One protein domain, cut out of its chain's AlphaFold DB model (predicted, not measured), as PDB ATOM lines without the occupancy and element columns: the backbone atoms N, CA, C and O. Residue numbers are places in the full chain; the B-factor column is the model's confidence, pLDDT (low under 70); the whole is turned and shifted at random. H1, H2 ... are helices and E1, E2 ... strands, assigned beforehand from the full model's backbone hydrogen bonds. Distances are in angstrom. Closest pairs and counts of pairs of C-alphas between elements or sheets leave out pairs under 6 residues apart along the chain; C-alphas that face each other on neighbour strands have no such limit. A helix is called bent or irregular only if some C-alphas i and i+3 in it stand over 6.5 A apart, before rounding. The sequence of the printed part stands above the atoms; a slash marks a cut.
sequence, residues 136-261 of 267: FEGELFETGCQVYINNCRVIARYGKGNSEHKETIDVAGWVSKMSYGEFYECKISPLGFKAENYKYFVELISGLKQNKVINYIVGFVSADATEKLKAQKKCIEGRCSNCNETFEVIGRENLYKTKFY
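This is residues 136 to 261 of the 267 residues of an uncharacterized protein of Lachnospiraceae bacterium (UniProt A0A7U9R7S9). A twisted sheet of five strands has helices H1 and H2 over one face, the two meeting near their ends in an L, while the short helix H3 packs beside E4 and E5 on the other face. The edge strand E1 bends sharply, its last residues reaching H1, and the link after it loops out to Gly 161. The printed part has 126 residues with three named helices and five named strands, in the order E1 E2 E3 H1 E4 H2 E5 H3. The sheet, E1 E2 E3 E4 E5, is mixed, and the class is mixed, helices and strands. The whole is compact, with a radius of gyration of the C-alphas of 14.3 A and spans of 39 by 37 by 23 A.

Find C-alpha 140 at (144.910, 118.877, 91.030), where E1 begins; it runs to 149, 13.2 A away, and bends by 131 degrees at residue 143. E2, residues 169 to 175, is 17.1 A long, and E3, 180 to 187, is 23.7 A. Look for H1 at residues 195 to 210, from (133.582, 93.727, 92.961), 22.6 A long. E4, 215 to 222, is 22.6 A, and H2, 226 to 237, is 16.4 A. E5 is residues 248 to 250, and H3, 252 to 260, ends at (153.545, 111.111, 105.779).

Begin with E1 E2 E3, a meander, each strand the antiparallel neighbour of the one before; E1 and E2, and E2 and E3, are hairpins. Look at N 142 and O 172, 2.9 A apart, then N 173 and O 182, 2.8 A. E3 and E4 are parallel, with N 183 and O 217 at 2.8 A; E4 and E5 are parallel, with N 250 and O 220 at 2.9 A. E3, H1, E4 and E4, H2, E5 are strand-helix-strand units, parallel neighbour strands with a helix between, both with right-handed crossovers. H1 is on the sheet at a height of 8.5 A and runs along the strands. H2, on the same face, has a height of 9.6 A and runs slantwise to E4, at 57 degrees on the local plane. H1 and H2 touch only at their ends, about perpendicular at 85 degrees, the closest C-alphas being those of Ala 195 and Ile 236, 5.7 A apart. With H2 on one face and H3 on the other, there are three layers, helices on both faces of a sheet. Every O i to N i+4 pair is within hydrogen-bond range in H1 and H2; H3 has 0 of 5, but 5 of 6 O i to N i+3 pairs, and is irregular, C-alphas 253 and 256 being 7.5 A apart.

The two C-alphas farthest apart, of Gly 161 and Phe 260, are 41.9 A apart. The printed part has no cut, and the link E1 to E2, residues 150 to 168, is long. Mean pLDDT of the printed part is 92.0; look for values under 70 at residues 159 to 163 and 241 to 244.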
ATOM      1  N   PHE A 136     148.805 118.175  97.662       95.94
ATOM      2  CA  PHE A 136     148.259 118.646  96.395       95.94
ATOM      3  C   PHE A 136     147.939 120.145  96.431       95.94
ATOM      4  O   PHE A 136     147.193 120.640  95.588       95.94
ATOM      5  N   GLU A 137     148.490 120.887  97.395       93.56
ATOM      6  CA  GLU A 137     148.359 122.342  97.435       93.56
ATOM      7  C   GLU A 137     148.955 122.964  96.160       93.56
ATOM      8  O   GLU A 137     150.131 122.786  95.845       93.56
ATOM      9  N   GLY A 138     148.120 123.675  95.395       92.75
ATOM     10  CA  GLY A 138     148.498 124.229  94.089       92.75
ATOM     11  C   GLY A 138     148.502 123.222  92.928       92.75
ATOM     12  O   GLY A 138     148.856 123.598  91.812       92.75
ATOM     13  N   GLU A 139     148.088 121.978  93.164       95.75
ATOM     14  CA  GLU A 139     147.994 120.896  92.176       95.75
ATOM     15  C   GLU A 139     146.525 120.446  92.002       95.75
ATOM     16  O   GLU A 139     145.600 121.062  92.538       95.75
ATOM     17  N   LEU A 140     146.270 119.397  91.209       97.06
ATOM     18  CA  LEU A 140     144.910 118.877  91.030       97.06
ATOM     19  C   LEU A 140     144.519 117.982  92.209       97.06
ATOM     20  O   LEU A 140     145.195 116.994  92.490       97.06
ATOM     21  N   PHE A 141     143.389 118.282  92.843       97.75
ATOM     22  CA  PHE A 141     142.815 117.488  93.926       97.75
ATOM     23  C   PHE A 141     141.292 117.577  93.892       97.75
ATOM     24  O   PHE A 141     140.746 118.673  93.775       97.75
ATOM     25  N   GLU A 142     140.606 116.440  93.966       97.69
ATOM     26  CA  GLU A 142     139.146 116.386  93.912       97.69
ATOM     27  C   GLU A 142     138.587 115.178  94.680       97.69
ATOM     28  O   GLU A 142     139.249 114.144  94.815       97.69
ATOM     29  N   THR A 143     137.350 115.303  95.166       96.81
ATOM     30  CA  THR A 143     136.634 114.259  95.918       96.81
ATOM     31  C   THR A 143     135.399 113.781  95.157       96.81
ATOM     32  O   THR A 143     134.864 114.514  94.318       96.81
ATOM     33  N   GLY A 144     135.002 112.524  95.388       96.19
ATOM     34  CA  GLY A 144     133.894 111.835  94.714       96.19
ATOM     35  C   GLY A 144     133.757 112.207  93.243       96.19
ATOM     36  O   GLY A 144     132.782 112.825  92.791       96.19
ATOM     37  N   CYS A 145     134.809 111.892  92.493       97.38
ATOM     38  CA  CYS A 145     135.040 112.432  91.165       97.38
ATOM     39  C   CYS A 145     135.251 111.350  90.117       97.38
ATOM     40  O   CYS A 145     135.673 110.230  90.402       97.38
ATOM     41  N   GLN A 146     134.979 111.716  88.870       97.88
ATOM     42  CA  GLN A 146     135.364 110.945  87.698       97.88
ATOM     43  C   GLN A 146     136.810 111.264  87.318       97.88
ATOM     44  O   GLN A 146     137.186 112.437  87.235       97.88
ATOM     45  N   VAL A 147     137.589 110.228  87.004       98.12
ATOM     46  CA  VAL A 147     138.974 110.362  86.532       98.12
ATOM     47  C   VAL A 147     139.025 110.279  85.008       98.12
ATOM     48  O   VAL A 147     138.460 109.367  84.400       98.12
ATOM     49  N   TYR A 148     139.736 111.219  84.386       97.75
ATOM     50  CA  TYR A 148     139.982 111.253  82.947       97.75
ATOM     51  C   TYR A 148     141.483 111.170  82.675       97.75
ATOM     52  O   TYR A 148     142.244 111.984  83.193       97.75
ATOM     53  N   ILE A 149     141.902 110.235  81.820       96.56
ATOM     54  CA  ILE A 149     143.290 110.089  81.357       96.56
ATOM     55  C   ILE A 149     143.306 110.323  79.844       96.56
ATOM     56  O   ILE A 149     142.651 109.607  79.093       96.56
ATOM     57  N   ASN A 150     144.015 111.361  79.392       94.12
ATOM     58  CA  ASN A 150     144.004 111.869  78.014       94.12
ATOM     59  C   ASN A 150     142.580 112.052  77.456       94.12
ATOM     60  O   ASN A 150     142.278 111.637  76.340       94.12
ATOM     61  N   ASN A 151     141.702 112.668  78.253       92.44
ATOM     62  CA  ASN A 151     140.279 112.893  77.961       92.44
ATOM     63  C   ASN A 151     139.416 111.621  77.845       92.44
ATOM     64  O   ASN A 151     138.215 111.722  77.599       92.44
ATOM     65  N   CYS A 152     139.976 110.435  78.093       93.56
ATOM     66  CA  CYS A 152     139.213 109.199  78.220       93.56
ATOM     67  C   CYS A 152     138.777 109.011  79.675       93.56
ATOM     68  O   CYS A 152     139.616 108.941  80.574       93.56
ATOM     69  N   ARG A 153     137.464 108.919  79.908       95.19
ATOM     70  CA  ARG A 153     136.899 108.629  81.234       95.19
ATOM     71  C   ARG A 153     137.233 107.195  81.644       95.19
ATOM     72  O   ARG A 153     136.970 106.268  80.877       95.19
ATOM     73  N   VAL A 154     137.747 107.015  82.856       96.00
ATOM     74  CA  VAL A 154     137.933 105.693  83.467       96.00
ATOM     75  C   VAL A 154     136.571 105.167  83.917       96.00
ATOM     76  O   VAL A 154     135.853 105.832  84.660       96.00
ATOM     77  N   ILE A 155     136.181 103.984  83.438       93.31
ATOM     78  CA  ILE A 155     134.884 103.371  83.747       93.31
ATOM     79  C   ILE A 155     135.077 101.866  83.890       93.31
ATOM     80  O   ILE A 155     135.521 101.215  82.949       93.31
ATOM     81  N   ALA A 156     134.639 101.298  85.011       89.81
ATOM     82  CA  ALA A 156     134.478  99.858  85.147       89.81
ATOM     83  C   ALA A 156     133.032  99.462  84.885       89.81
ATOM     84  O   ALA A 156     132.133  99.771  85.670       89.81
ATOM     85  N   ARG A 157     132.812  98.736  83.790       85.12
ATOM     86  CA  ARG A 157     131.513  98.132  83.484       85.12
ATOM     87  C   ARG A 157     131.387  96.797  84.208       85.12
ATOM     88  O   ARG A 157     132.311  95.981  84.203       85.12
ATOM     89  N   TYR A 158     130.239  96.556  84.823       74.56
ATOM     90  CA  TYR A 158     129.909  95.278  85.441       74.56
ATOM     91  C   TYR A 158     128.496  94.856  85.026       74.56
ATOM     92  O   TYR A 158     127.681  95.687  84.663       74.56
ATOM     93  N   GLY A 159     128.224  93.549  84.984       67.75
ATOM     94  CA  GLY A 159     126.904  93.046  84.582       67.75
ATOM     95  C   GLY A 159     126.592  93.150  83.080       67.75
ATOM     96  O   GLY A 159     127.492  93.220  82.240       67.75
ATOM     97  N   LYS A 160     125.297  93.066  82.736       56.53
ATOM     98  CA  LYS A 160     124.784  93.131  81.354       56.53
ATOM     99  C   LYS A 160     124.063  94.461  81.126       56.53
ATOM    100  O   LYS A 160     122.968  94.654  81.638       56.53
ATOM    101  N   GLY A 161     124.634  95.331  80.294       55.94
ATOM    102  CA  GLY A 161     124.014  96.591  79.866       55.94
ATOM    103  C   GLY A 161     124.907  97.814  80.089       55.94
ATOM    104  O   GLY A 161     126.021  97.697  80.588       55.94
ATOM    105  N   ASN A 162     124.419  98.994  79.692       55.88
ATOM    106  CA  ASN A 162     125.130 100.274  79.840       55.88
ATOM    107  C   ASN A 162     124.862 100.981  81.187       55.88
ATOM    108  O   ASN A 162     125.406 102.057  81.403       55.88
ATOM    109  N   SER A 163     124.002 100.428  82.051       60.12
ATOM    110  CA  SER A 163     123.547 101.066  83.299       60.12
ATOM    111  C   SER A 163     124.316 100.639  84.552       60.12
ATOM    112  O   SER A 163     124.206 101.297  85.579       60.12
ATOM    113  N   GLU A 164     125.055  99.532  84.493       79.19
ATOM    114  CA  GLU A 164     125.811  98.999  85.628       79.19
ATOM    115  C   GLU A 164     127.299  99.317  85.454       79.19
ATOM    116  O   GLU A 164     128.073  98.584  84.828       79.19
ATOM    117  N   HIS A 165     127.711 100.467  85.979       86.62
ATOM    118  CA  HIS A 165     129.104 100.888  85.942       86.62
ATOM    119  C   HIS A 165     129.511 101.639  87.203       86.62
ATOM    120  O   HIS A 165     128.710 102.306  87.851       86.62
ATOM    121  N   LYS A 166     130.803 101.547  87.523       92.38
ATOM    122  CA  LYS A 166     131.470 102.414  88.489       92.38
ATOM    123  C   LYS A 166     132.388 103.346  87.719       92.38
ATOM    124  O   LYS A 166     133.153 102.906  86.863       92.38
ATOM    125  N   GLU A 167     132.290 104.632  88.019       93.75
ATOM    126  CA  GLU A 167     133.048 105.685  87.333       93.75
ATOM    127  C   GLU A 167     133.591 106.763  88.269       93.75
ATOM    128  O   GLU A 167     134.190 107.726  87.799       93.75
ATOM    129  N   THR A 168     133.361 106.625  89.573       95.81
ATOM    130  CA  THR A 168     133.793 107.598  90.573       95.81
ATOM    131  C   THR A 168     134.802 106.990  91.529       95.81
ATOM    132  O   THR A 168     134.798 105.775  91.761       95.81
ATOM    133  N   ILE A 169     135.635 107.851  92.097       97.25
ATOM    134  CA  ILE A 169     136.542 107.550  93.198       97.25
ATOM    135  C   ILE A 169     136.385 108.601  94.291       97.25
ATOM    136  O   ILE A 169     136.165 109.770  93.980       97.25
ATOM    137  N   ASP A 170     136.496 108.175  95.546       97.69
ATOM    138  CA  ASP A 170     136.197 109.031  96.698       97.69
ATOM    139  C   ASP A 170     137.252 110.144  96.858       97.69
ATOM    140  O   ASP A 170     136.899 111.290  97.110       97.69
ATOM    141  N   VAL A 171     138.539 109.856  96.630       98.19
ATOM    142  CA  VAL A 171     139.613 110.871  96.651       98.19
ATOM    143  C   VAL A 171     140.569 110.672  95.477       98.19
ATOM    144  O   VAL A 171     141.051 109.558  95.258       98.19
ATOM    145  N   ALA A 172     140.877 111.747  94.751       98.44
ATOM    146  CA  ALA A 172     141.883 111.756  93.694       98.44
ATOM    147  C   ALA A 172     142.784 112.997  93.775       98.44
ATOM    148  O   ALA A 172     142.306 114.122  93.904       98.44
ATOM    149  N   GLY A 173     144.090 112.791  93.642       98.06
ATOM    150  CA  GLY A 173     145.096 113.845  93.565       98.06
ATOM    151  C   GLY A 173     146.082 113.586  92.429       98.06
ATOM    152  O   GLY A 173     146.400 112.436  92.125       98.06
ATOM    153  N   TRP A 174     146.563 114.646  91.779       97.69
ATOM    154  CA  TRP A 174     147.524 114.567  90.682       97.69
ATOM    155  C   TRP A 174     148.500 115.744  90.685       97.69
ATOM    156  O   TRP A 174     148.096 116.898  90.560       97.69
ATOM    157  N   VAL A 175     149.794 115.426  90.749       95.50
ATOM    158  CA  VAL A 175     150.906 116.376  90.637       95.50
ATOM    159  C   VAL A 175     151.508 116.257  89.242       95.50
ATOM    160  O   VAL A 175     152.264 115.323  88.943       95.50
ATOM    161  N   SER A 176     151.190 117.211  88.363       92.06
ATOM    162  CA  SER A 176     151.502 117.065  86.934       92.06
ATOM    163  C   SER A 176     152.999 117.057  86.646       92.06
ATOM    164  O   SER A 176     153.437 116.350  85.738       92.06
ATOM    165  N   LYS A 177     153.786 117.836  87.395       90.56
ATOM    166  CA  LYS A 177     155.239 117.932  87.193       90.56
ATOM    167  C   LYS A 177     155.961 116.632  87.543       90.56
ATOM    168  O   LYS A 177     156.912 116.271  86.861       90.56
ATOM    169  N   MET A 178     155.473 115.923  88.561       90.38
ATOM    170  CA  MET A 178     156.076 114.679  89.056       90.38
ATOM    171  C   MET A 178     155.477 113.424  88.418       90.38
ATOM    172  O   MET A 178     155.933 112.312  88.682       90.38
ATOM    173  N   SER A 179     154.446 113.593  87.580       92.88
ATOM    174  CA  SER A 179     153.616 112.491  87.089       92.88
ATOM    175  C   SER A 179     153.184 111.555  88.224       92.88
ATOM    176  O   SER A 179     153.267 110.335  88.087       92.88
ATOM    177  N   TYR A 180     152.785 112.150  89.354       95.06
ATOM    178  CA  TYR A 180     152.428 111.449  90.582       95.06
ATOM    179  C   TYR A 180     150.931 111.554  90.857       95.06
ATOM    180  O   TYR A 180     150.395 112.662  90.861       95.06
ATOM    181  N   GLY A 181     150.266 110.424  91.105       96.81
ATOM    182  CA  GLY A 181     148.835 110.395  91.416       96.81
ATOM    183  C   GLY A 181     148.490 109.588  92.661       96.81
ATOM    184  O   GLY A 181     149.075 108.538  92.900       96.81
ATOM    185  N   GLU A 182     147.498 110.039  93.419       98.12
ATOM    186  CA  GLU A 182     146.904 109.271  94.517       98.12
ATOM    187  C   GLU A 182     145.404 109.105  94.293       98.12
ATOM    188  O   GLU A 182     144.721 110.042  93.890       98.12
ATOM    189  N   PHE A 183     144.897 107.902  94.549       98.44
ATOM    190  CA  PHE A 183     143.548 107.479  94.199       98.44
ATOM    191  C   PHE A 183     143.007 106.548  95.288       98.44
ATOM    192  O   PHE A 183     143.463 105.409  95.420       98.44
ATOM    193  N   TYR A 184     142.022 107.000  96.062       98.56
ATOM    194  CA  TYR A 184     141.510 106.251  97.209       98.56
ATOM    195  C   TYR A 184     140.005 106.012  97.144       98.56
ATOM    196  O   TYR A 184     139.221 106.922  96.888       98.56
ATOM    197  N   GLU A 185     139.603 104.780  97.448       98.12
ATOM    198  CA  GLU A 185     138.212 104.423  97.722       98.12
ATOM    199  C   GLU A 185     138.064 104.134  99.219       98.12
ATOM    200  O   GLU A 185     138.770 103.286  99.773       98.12
ATOM    201  N   CYS A 186     137.123 104.812  99.864       97.44
ATOM    202  CA  CYS A 186     136.899 104.826 101.298       97.44
ATOM    203  C   CYS A 186     135.629 104.064 101.662       97.44
ATOM    204  O   CYS A 186     134.546 104.334 101.141       97.44
ATOM    205  N   LYS A 187     135.717 103.140 102.624       97.75
ATOM    206  CA  LYS A 187     134.537 102.539 103.269       97.75
ATOM    207  C   LYS A 187     134.818 102.311 104.747       97.75
ATOM    208  O   LYS A 187     135.818 101.693 105.096       97.75
ATOM    209  N   ILE A 188     133.906 102.727 105.631       97.88
ATOM    210  CA  ILE A 188     134.057 102.491 107.081       97.88
ATOM    211  C   ILE A 188     134.262 101.001 107.361       97.88
ATOM    212  O   ILE A 188     135.253 100.628 107.977       97.88
ATOM    213  N   SER A 189     133.349 100.166 106.855       96.88
ATOM    214  CA  SER A 189     133.440  98.713 106.960       96.88
ATOM    215  C   SER A 189     134.047  98.115 105.688       96.88
ATOM    216  O   SER A 189     133.587  98.452 104.590       96.88
ATOM    217  N   PRO A 190     134.971  97.142 105.805       96.62
ATOM    218  CA  PRO A 190     135.480  96.385 104.673       96.62
ATOM    219  C   PRO A 190     134.372  95.766 103.818       96.62
ATOM    220  O   PRO A 190     134.468  95.762 102.600       96.62
ATOM    221  N   LEU A 191     133.264  95.323 104.420       94.75
ATOM    222  CA  LEU A 191     132.142  94.711 103.691       94.75
ATOM    223  C   LEU A 191     131.453  95.666 102.696       94.75
ATOM    224  O   LEU A 191     130.698  95.210 101.826       94.75
ATOM    225  N   GLY A 192     131.703  96.973 102.823       93.81
ATOM    226  CA  GLY A 192     131.277  97.993 101.872       93.81
ATOM    227  C   GLY A 192     132.008  97.925 100.532       93.81
ATOM    228  O   GLY A 192     131.452  98.371  99.536       93.81
ATOM    229  N   PHE A 193     133.204  97.327 100.473       94.62
ATOM    230  CA  PHE A 193     133.903  97.099  99.210       94.62
ATOM    231  C   PHE A 193     133.278  95.935  98.451       94.62
ATOM    232  O   PHE A 193     133.090  94.836  98.988       94.62
ATOM    233  N   LYS A 194     132.984  96.177  97.177       92.00
ATOM    234  CA  LYS A 194     132.358  95.236  96.253       92.00
ATOM    235  C   LYS A 194     133.244  95.012  95.024       92.00
ATOM    236  O   LYS A 194     134.300  95.627  94.862       92.00
ATOM    237  N   ALA A 195     132.823  94.093  94.156       90.50
ATOM    238  CA  ALA A 195     133.582  93.727  92.961       90.50
ATOM    239  C   ALA A 195     133.737  94.901  91.983       90.50
ATOM    240  O   ALA A 195     134.763  95.012  91.318       90.50
ATOM    241  N   GLU A 196     132.757  95.800  91.921       90.88
ATOM    242  CA  GLU A 196     132.817  97.013  91.113       90.88
ATOM    243  C   GLU A 196     133.947  97.960  91.537       90.88
ATOM    244  O   GLU A 196     134.620  98.505  90.664       90.88
ATOM    245  N   ASN A 197     134.233  98.099  92.841       92.94
ATOM    246  CA  ASN A 197     135.364  98.907  93.319       92.94
ATOM    247  C   ASN A 197     136.691  98.324  92.828       92.94
ATOM    248  O   ASN A 197     137.548  99.051  92.333       92.94
ATOM    249  N   TYR A 198     136.830  96.999  92.913       92.12
ATOM    250  CA  TYR A 198     138.028  96.295  92.464       92.12
ATOM    251  C   TYR A 198     138.231  96.440  90.951       92.12
ATOM    252  O   TYR A 198     139.317  96.792  90.498       92.12
ATOM    253  N   LYS A 199     137.175  96.226  90.156       91.25
ATOM    254  CA  LYS A 199     137.228  96.397  88.696       91.25
ATOM    255  C   LYS A 199     137.589  97.827  88.300       91.25
ATOM    256  O   LYS A 199     138.384  98.010  87.389       91.25
ATOM    257  N   TYR A 200     137.058  98.830  89.002       94.31
ATOM    258  CA  TYR A 200     137.410 100.231  88.755       94.31
ATOM    259  C   TYR A 200     138.902 100.498  88.966       94.31
ATOM    260  O   TYR A 200     139.524 101.157  88.137       94.31
ATOM    261  N   PHE A 201     139.504  99.925  90.009       95.00
ATOM    262  CA  PHE A 201     140.948 100.039  90.232       95.00
ATOM    263  C   PHE A 201     141.769  99.365  89.135       95.00
ATOM    264  O   PHE A 201     142.777  99.927  88.715       95.00
ATOM    265  N   VAL A 202     141.333  98.209  88.627       92.88
ATOM    266  CA  VAL A 202     141.996  97.546  87.492       92.88
ATOM    267  C   VAL A 202     141.985  98.442  86.249       92.88
ATOM    268  O   VAL A 202     143.032  98.635  85.636       92.88
ATOM    269  N   GLU A 203     140.839  99.038  85.907       94.19
ATOM    270  CA  GLU A 203     140.727  99.951  84.759       94.19
ATOM    271  C   GLU A 203     141.573 101.219  84.942       94.19
ATOM    272  O   GLU A 203     142.281 101.636  84.024       94.19
ATOM    273  N   LEU A 204     141.563 101.803  86.145       96.19
ATOM    274  CA  LEU A 204     142.378 102.969  86.480       96.19
ATOM    275  C   LEU A 204     143.874 102.668  86.337       96.19
ATOM    276  O   LEU A 204     144.589 103.393  85.647       96.19
ATOM    277  N   ILE A 205     144.345 101.575  86.943       95.44
ATOM    278  CA  ILE A 205     145.751 101.157  86.892       95.44
ATOM    279  C   ILE A 205     146.170 100.831  85.457       95.44
ATOM    280  O   ILE A 205     147.245 101.243  85.022       95.44
ATOM    281  N   SER A 206     145.320 100.136  84.700       93.56
ATOM    282  CA  SER A 206     145.552  99.858  83.280       93.56
ATOM    283  C   SER A 206     145.726 101.157  82.489       93.56
ATOM    284  O   SER A 206     146.715 101.312  81.769       93.56
ATOM    285  N   GLY A 207     144.836 102.135  82.689       94.69
ATOM    286  CA  GLY A 207     144.930 103.456  82.068       94.69
ATOM    287  C   GLY A 207     146.216 104.204  82.435       94.69
ATOM    288  O   GLY A 207     146.876 104.758  81.555       94.69
ATOM    289  N   LEU A 208     146.624 104.179  83.706       95.06
ATOM    290  CA  LEU A 208     147.873 104.792  84.175       95.06
ATOM    291  C   LEU A 208     149.107 104.131  83.530       95.06
ATOM    292  O   LEU A 208     149.956 104.820  82.958       95.06
ATOM    293  N   LYS A 209     149.173 102.792  83.529       93.62
ATOM    294  CA  LYS A 209     150.285 102.016  82.950       93.62
ATOM    295  C   LYS A 209     150.408 102.190  81.440       93.62
ATOM    296  O   LYS A 209     151.513 102.390  80.940       93.62
ATOM    297  N   GLN A 210     149.292 102.159  80.706       93.88
ATOM    298  CA  GLN A 210     149.278 102.403  79.256       93.88
ATOM    299  C   GLN A 210     149.859 103.779  78.902       93.88
ATOM    300  O   GLN A 210     150.478 103.947  77.853       93.88
ATOM    301  N   ASN A 211     149.719 104.745  79.812       92.75
ATOM    302  CA  ASN A 211     150.261 106.092  79.678       92.75
ATOM    303  C   ASN A 211     151.617 106.291  80.372       92.75
ATOM    304  O   ASN A 211     152.066 107.426  80.523       92.75
ATOM    305  N   LYS A 212     152.297 105.195  80.737       92.19
ATOM    306  CA  LYS A 212     153.637 105.175  81.348       92.19
ATOM    307  C   LYS A 212     153.730 105.931  82.681       92.19
ATOM    308  O   LYS A 212     154.810 106.380  83.054       92.19
ATOM    309  N   VAL A 213     152.623 106.054  83.415       92.31
ATOM    310  CA  VAL A 213     152.635 106.568  84.791       92.31
ATOM    311  C   VAL A 213     153.089 105.448  85.712       92.31
ATOM    312  O   VAL A 213     152.421 104.423  85.817       92.31
ATOM    313  N   ILE A 214     154.231 105.643  86.367       88.88
ATOM    314  CA  ILE A 214     154.810 104.666  87.303       88.88
ATOM    315  C   ILE A 214     154.705 105.110  88.765       88.88
ATOM    316  O   ILE A 214     154.745 104.271  89.659       88.88
ATOM    317  N   ASN A 215     154.538 106.412  89.005       93.12
ATOM    318  CA  ASN A 215     154.444 106.993  90.335       93.12
ATOM    319  C   ASN A 215     152.967 107.180  90.677       93.12
ATOM    320  O   ASN A 215     152.373 108.205  90.356       93.12
ATOM    321  N   TYR A 216     152.335 106.183  91.284       95.44
ATOM    322  CA  TYR A 216     150.964 106.343  91.753       95.44
ATOM    323  C   TYR A 216     150.663 105.483  92.975       95.44
ATOM    324  O   TYR A 216     151.257 104.424  93.169       95.44
ATOM    325  N   ILE A 217     149.675 105.918  93.752       97.19
ATOM    326  CA  ILE A 217     149.035 105.129  94.797       97.19
ATOM    327  C   ILE A 217     147.576 104.951  94.409       97.19
ATOM    328  O   ILE A 217     146.848 105.917  94.210       97.19
ATOM    329  N   VAL A 218     147.143 103.701  94.316       97.75
ATOM    330  CA  VAL A 218     145.729 103.334  94.267       97.75
ATOM    331  C   VAL A 218     145.467 102.532  95.536       97.75
ATOM    332  O   VAL A 218     146.260 101.641  95.837       97.75
ATOM    333  N   GLY A 219     144.428 102.846  96.315       97.56
ATOM    334  CA  GLY A 219     144.257 102.239  97.637       97.56
ATOM    335  C   GLY A 219     142.815 102.089  98.113       97.56
ATOM    336  O   GLY A 219     142.010 103.015  98.027       97.56
ATOM    337  N   PHE A 220     142.494 100.915  98.664       97.56
ATOM    338  CA  PHE A 220     141.303 100.750  99.498       97.56
ATOM    339  C   PHE A 220     141.612 101.239 100.904       97.56
ATOM    340  O   PHE A 220     142.597 100.813 101.512       97.56
ATOM    341  N   VAL A 221     140.740 102.093 101.427       98.50
ATOM    342  CA  VAL A 221     140.902 102.726 102.731       98.50
ATOM    343  C   VAL A 221     139.703 102.408 103.611       98.50
ATOM    344  O   VAL A 221     138.551 102.595 103.212       98.50
ATOM    345  N   SER A 222     139.956 101.904 104.818       98.38
ATOM    346  CA  SER A 222     138.897 101.529 105.751       98.38
ATOM    347  C   SER A 222     139.169 101.956 107.182       98.38
ATOM    348  O   SER A 222     140.305 101.941 107.650       98.38
ATOM    349  N   ALA A 223     138.093 102.314 107.884       97.88
ATOM    350  CA  ALA A 223     138.133 102.637 109.303       97.88
ATOM    351  C   ALA A 223     138.321 101.380 110.170       97.88
ATOM    352  O   ALA A 223     138.585 101.493 111.364       97.88
ATOM    353  N   ASP A 224     138.101 100.181 109.623       97.69
ATOM    354  CA  ASP A 224     138.295  98.919 110.341       97.69
ATOM    355  C   ASP A 224     139.738  98.403 110.181       97.69
ATOM    356  O   ASP A 224     140.571  98.977 109.476       97.69
ATOM    357  N   ALA A 225     140.046  97.304 110.864       97.12
ATOM    358  CA  ALA A 225     141.371  96.710 110.888       97.12
ATOM    359  C   ALA A 225     141.874  96.311 109.491       97.12
ATOM    360  O   ALA A 225     141.152  95.709 108.687       97.12
ATOM    361  N   THR A 226     143.162  96.556 109.249       97.31
ATOM    362  CA  THR A 226     143.850  96.275 107.978       97.31
ATOM    363  C   THR A 226     143.680  94.816 107.546       97.31
ATOM    364  O   THR A 226     143.422  94.538 106.375       97.31
ATOM    365  N   GLU A 227     143.745  93.870 108.484       97.44
ATOM    366  CA  GLU A 227     143.594  92.439 108.186       97.44
ATOM    367  C   GLU A 227     142.186  92.070 107.697       97.44
ATOM    368  O   GLU A 227     142.040  91.242 106.797       97.44
ATOM    369  N   LYS A 228     141.137  92.732 108.203       97.31
ATOM    370  CA  LYS A 228     139.772  92.521 107.695       97.31
ATOM    371  C   LYS A 228     139.615  93.072 106.281       97.31
ATOM    372  O   LYS A 228     138.945  92.454 105.456       97.31
ATOM    373  N   LEU A 229     140.256  94.203 105.982       96.75
ATOM    374  CA  LEU A 229     140.260  94.764 104.635       96.75
ATOM    375  C   LEU A 229     141.017  93.868 103.645       96.75
ATOM    376  O   LEU A 229     140.507  93.601 102.555       96.75
ATOM    377  N   LYS A 230     142.169  93.309 104.042       96.19
ATOM    378  CA  LYS A 230     142.885  92.289 103.254       96.19
ATOM    379  C   LYS A 230     142.020  91.053 103.000       96.19
ATOM    380  O   LYS A 230     141.969  90.562 101.873       96.19
ATOM    381  N   ALA A 231     141.312  90.566 104.022       96.00
ATOM    382  CA  ALA A 231     140.413  89.423 103.889       96.00
ATOM    383  C   ALA A 231     139.269  89.703 102.900       96.00
ATOM    384  O   ALA A 231     138.981  88.864 102.043       96.00
ATOM    385  N   GLN A 232     138.665  90.894 102.961       95.31
ATOM    386  CA  GLN A 232     137.647  91.298 101.996       95.31
ATOM    387  C   GLN A 232     138.212  91.395 100.574       95.31
ATOM    388  O   GLN A 232     137.596  90.866  99.649       95.31
ATOM    389  N   LYS A 233     139.380  92.027 100.390       93.69
ATOM    390  CA  LYS A 233     140.053  92.110  99.084       93.69
ATOM    391  C   LYS A 233     140.245  90.714  98.490       93.69
ATOM    392  O   LYS A 233     139.785  90.468  97.380       93.69
ATOM    393  N   LYS A 234     140.786  89.773  99.273       92.31
ATOM    394  CA  LYS A 234     140.966  88.371  98.863       92.31
ATOM    395  C   LYS A 234     139.648  87.689  98.480       92.31
ATOM    396  O   LYS A 234     139.599  86.905  97.534       92.31
ATOM    397  N   CYS A 235     138.562  87.981  99.201       92.69
ATOM    398  CA  CYS A 235     137.234  87.457  98.873       92.69
ATOM    399  C   CYS A 235     136.720  87.983  97.522       92.69
ATOM    400  O   CYS A 235     136.148  87.218  96.746       92.69
ATOM    401  N   ILE A 236     136.934  89.269  97.230       90.88
ATOM    402  CA  ILE A 236     136.552  89.891  95.956       90.88
ATOM    403  C   ILE A 236     137.400  89.338  94.807       90.88
ATOM    404  O   ILE A 236     136.850  88.977  93.767       90.88
ATOM    405  N   GLU A 237     138.712  89.214  95.006       89.38
ATOM    406  CA  GLU A 237     139.654  88.643  94.035       89.38
ATOM    407  C   GLU A 237     139.277  87.218  93.645       89.38
ATOM    408  O   GLU A 237     139.203  86.909  92.462       89.38
ATOM    409  N   GLY A 238     138.925  86.370  94.617       86.69
ATOM    410  CA  GLY A 238     138.469  85.005  94.343       86.69
ATOM    411  C   GLY A 238     137.204  84.925  93.476       86.69
ATOM    412  O   GLY A 238     136.909  83.870  92.922       86.69
ATOM    413  N   ARG A 239     136.456  86.029  93.340       84.38
ATOM    414  CA  ARG A 239     135.261  86.143  92.487       84.38
ATOM    415  C   ARG A 239     135.539  86.849  91.157       84.38
ATOM    416  O   ARG A 239     134.690  86.805  90.269       84.38
ATOM    417  N   CYS A 240     136.684  87.515  91.015       79.06
ATOM    418  CA  CYS A 240     137.066  88.254  89.815       79.06
ATOM    419  C   CYS A 240     138.117  87.455  89.038       79.06
ATOM    420  O   CYS A 240     139.272  87.367  89.440       79.06
ATOM    421  N   SER A 241     137.730  86.866  87.907       66.75
ATOM    422  CA  SER A 241     138.662  86.131  87.048       66.75
ATOM    423  C   SER A 241     139.790  87.049  86.537       66.75
ATOM    424  O   SER A 241     139.525  88.157  86.079       66.75
ATOM    425  N   ASN A 242     141.035  86.562  86.561       59.56
ATOM    426  CA  ASN A 242     142.200  87.125  85.853       59.56
ATOM    427  C   ASN A 242     142.673  88.543  86.232       59.56
ATOM    428  O   ASN A 242     143.335  89.187  85.420       59.56
ATOM    429  N   CYS A 243     142.405  89.038  87.440       63.69
ATOM    430  CA  CYS A 243     142.900  90.358  87.842       63.69
ATOM    431  C   CYS A 243     143.977  90.267  88.932       63.69
ATOM    432  O   CYS A 243     143.651  90.133  90.107       63.69
ATOM    433  N   ASN A 244     145.245  90.418  88.539       68.81
ATOM    434  CA  ASN A 244     146.416  90.387  89.431       68.81
ATOM    435  C   ASN A 244     146.952  91.790  89.769       68.81
ATOM    436  O   ASN A 244     148.144  91.949  90.032       68.81
ATOM    437  N   GLU A 245     146.110  92.824  89.700       83.75
ATOM    438  CA  GLU A 245     146.565  94.178  90.009       83.75
ATOM    439  C   GLU A 245     146.784  94.362  91.512       83.75
ATOM    440  O   GLU A 245     145.937  94.036  92.348       83.75
ATOM    441  N   THR A 246     147.948  94.909  91.849       85.69
ATOM    442  CA  THR A 246     148.318  95.220  93.228       85.69
ATOM    443  C   THR A 246     148.009  96.682  93.499       85.69
ATOM    444  O   THR A 246     148.432  97.566  92.758       85.69
ATOM    445  N   PHE A 247     147.292  96.928  94.586       90.88
ATOM    446  CA  PHE A 247     146.979  98.256  95.094       90.88
ATOM    447  C   PHE A 247     146.981  98.221  96.626       90.88
ATOM    448  O   PHE A 247     146.894  97.145  97.230       90.88
ATOM    449  N   GLU A 248     147.123  99.388  97.250       95.88
ATOM    450  CA  GLU A 248     147.284  99.518  98.694       95.88
ATOM    451  C   GLU A 248     146.021  99.131  99.469       95.88
ATOM    452  O   GLU A 248     144.884  99.281  99.015       95.88
ATOM    453  N   VAL A 249     146.242  98.624 100.679       96.88
ATOM    454  CA  VAL A 249     145.200  98.263 101.637       96.88
ATOM    455  C   VAL A 249     145.507  98.980 102.944       96.88
ATOM    456  O   VAL A 249     146.422  98.596 103.672       96.88
ATOM    457  N   ILE A 250     144.735 100.023 103.228       98.25
ATOM    458  CA  ILE A 250     144.975 100.961 104.322       98.25
ATOM    459  C   ILE A 250     143.828 100.825 105.324       98.25
ATOM    460  O   ILE A 250     142.763 101.416 105.164       98.25
ATOM    461  N   GLY A 251     144.022  99.993 106.346       97.94
ATOM    462  CA  GLY A 251     143.107  99.935 107.484       97.94
ATOM    463  C   GLY A 251     143.454 100.963 108.559       97.94
ATOM    464  O   GLY A 251     144.446 101.691 108.460       97.94
ATOM    465  N   ARG A 252     142.667 100.958 109.634       97.69
ATOM    466  CA  ARG A 252     142.786 101.860 110.789       97.69
ATOM    467  C   ARG A 252     144.213 102.037 111.304       97.69
ATOM    468  O   ARG A 252     144.613 103.155 111.603       97.69
ATOM    469  N   GLU A 253     144.977 100.949 111.400       96.31
ATOM    470  CA  GLU A 253     146.335 100.943 111.965       96.31
ATOM    471  C   GLU A 253     147.360 101.687 111.094       96.31
ATOM    472  O   GLU A 253     148.451 102.011 111.556       96.31
ATOM    473  N   ASN A 254     147.042 101.919 109.820       96.75
ATOM    474  CA  ASN A 254     147.928 102.588 108.872       96.75
ATOM    475  C   ASN A 254     147.332 103.887 108.322       96.75
ATOM    476  O   ASN A 254     148.034 104.614 107.625       96.75
ATOM    477  N   LEU A 255     146.082 104.215 108.662       97.56
ATOM    478  CA  LEU A 255     145.395 105.396 108.148       97.56
ATOM    479  C   LEU A 255     146.154 106.688 108.454       97.56
ATOM    480  O   LEU A 255     146.361 107.487 107.557       97.56
ATOM    481  N   TYR A 256     146.637 106.880 109.685       97.75
ATOM    482  CA  TYR A 256     147.393 108.092 110.025       97.75
ATOM    483  C   TYR A 256     148.713 108.212 109.247       97.75
ATOM    484  O   TYR A 256     149.177 109.317 108.973       97.75
ATOM    485  N   LYS A 257     149.313 107.084 108.843       96.50
ATOM    486  CA  LYS A 257     150.598 107.072 108.132       96.50
ATOM    487  C   LYS A 257     150.497 107.646 106.722       96.50
ATOM    488  O   LYS A 257     151.506 108.133 106.217       96.50
ATOM    489  N   THR A 258     149.302 107.666 106.123       95.69
ATOM    490  CA  THR A 258     149.070 108.283 104.804       95.69
ATOM    491  C   THR A 258     149.388 109.774 104.801       95.69
ATOM    492  O   THR A 258     149.742 110.318 103.760       95.69
ATOM    493  N   LYS A 259     149.349 110.434 105.965       94.81
ATOM    494  CA  LYS A 259     149.798 111.820 106.148       94.81
ATOM    495  C   LYS A 259     151.261 112.039 105.774       94.81
ATOM    496  O   LYS A 259     151.622 113.115 105.315       94.81
ATOM    497  N   PHE A 260     152.097 111.024 105.970       94.62
ATOM    498  CA  PHE A 260     153.545 111.111 105.779       94.62
ATOM    499  C   PHE A 260     154.019 110.520 104.454       94.62
ATOM    500  O   PHE A 260     155.229 110.442 104.223       94.62
ATOM    501  N   TYR A 261     153.095 110.093 103.591       94.06
ATOM    502  CA  TYR A 261     153.440 109.717 102.227       94.06
ATOM    503  C   TYR A 261     154.069 110.922 101.524       94.06
ATOM    504  O   TYR A 261     153.759 112.071 101.837       94.06
TER     505      TYR A 261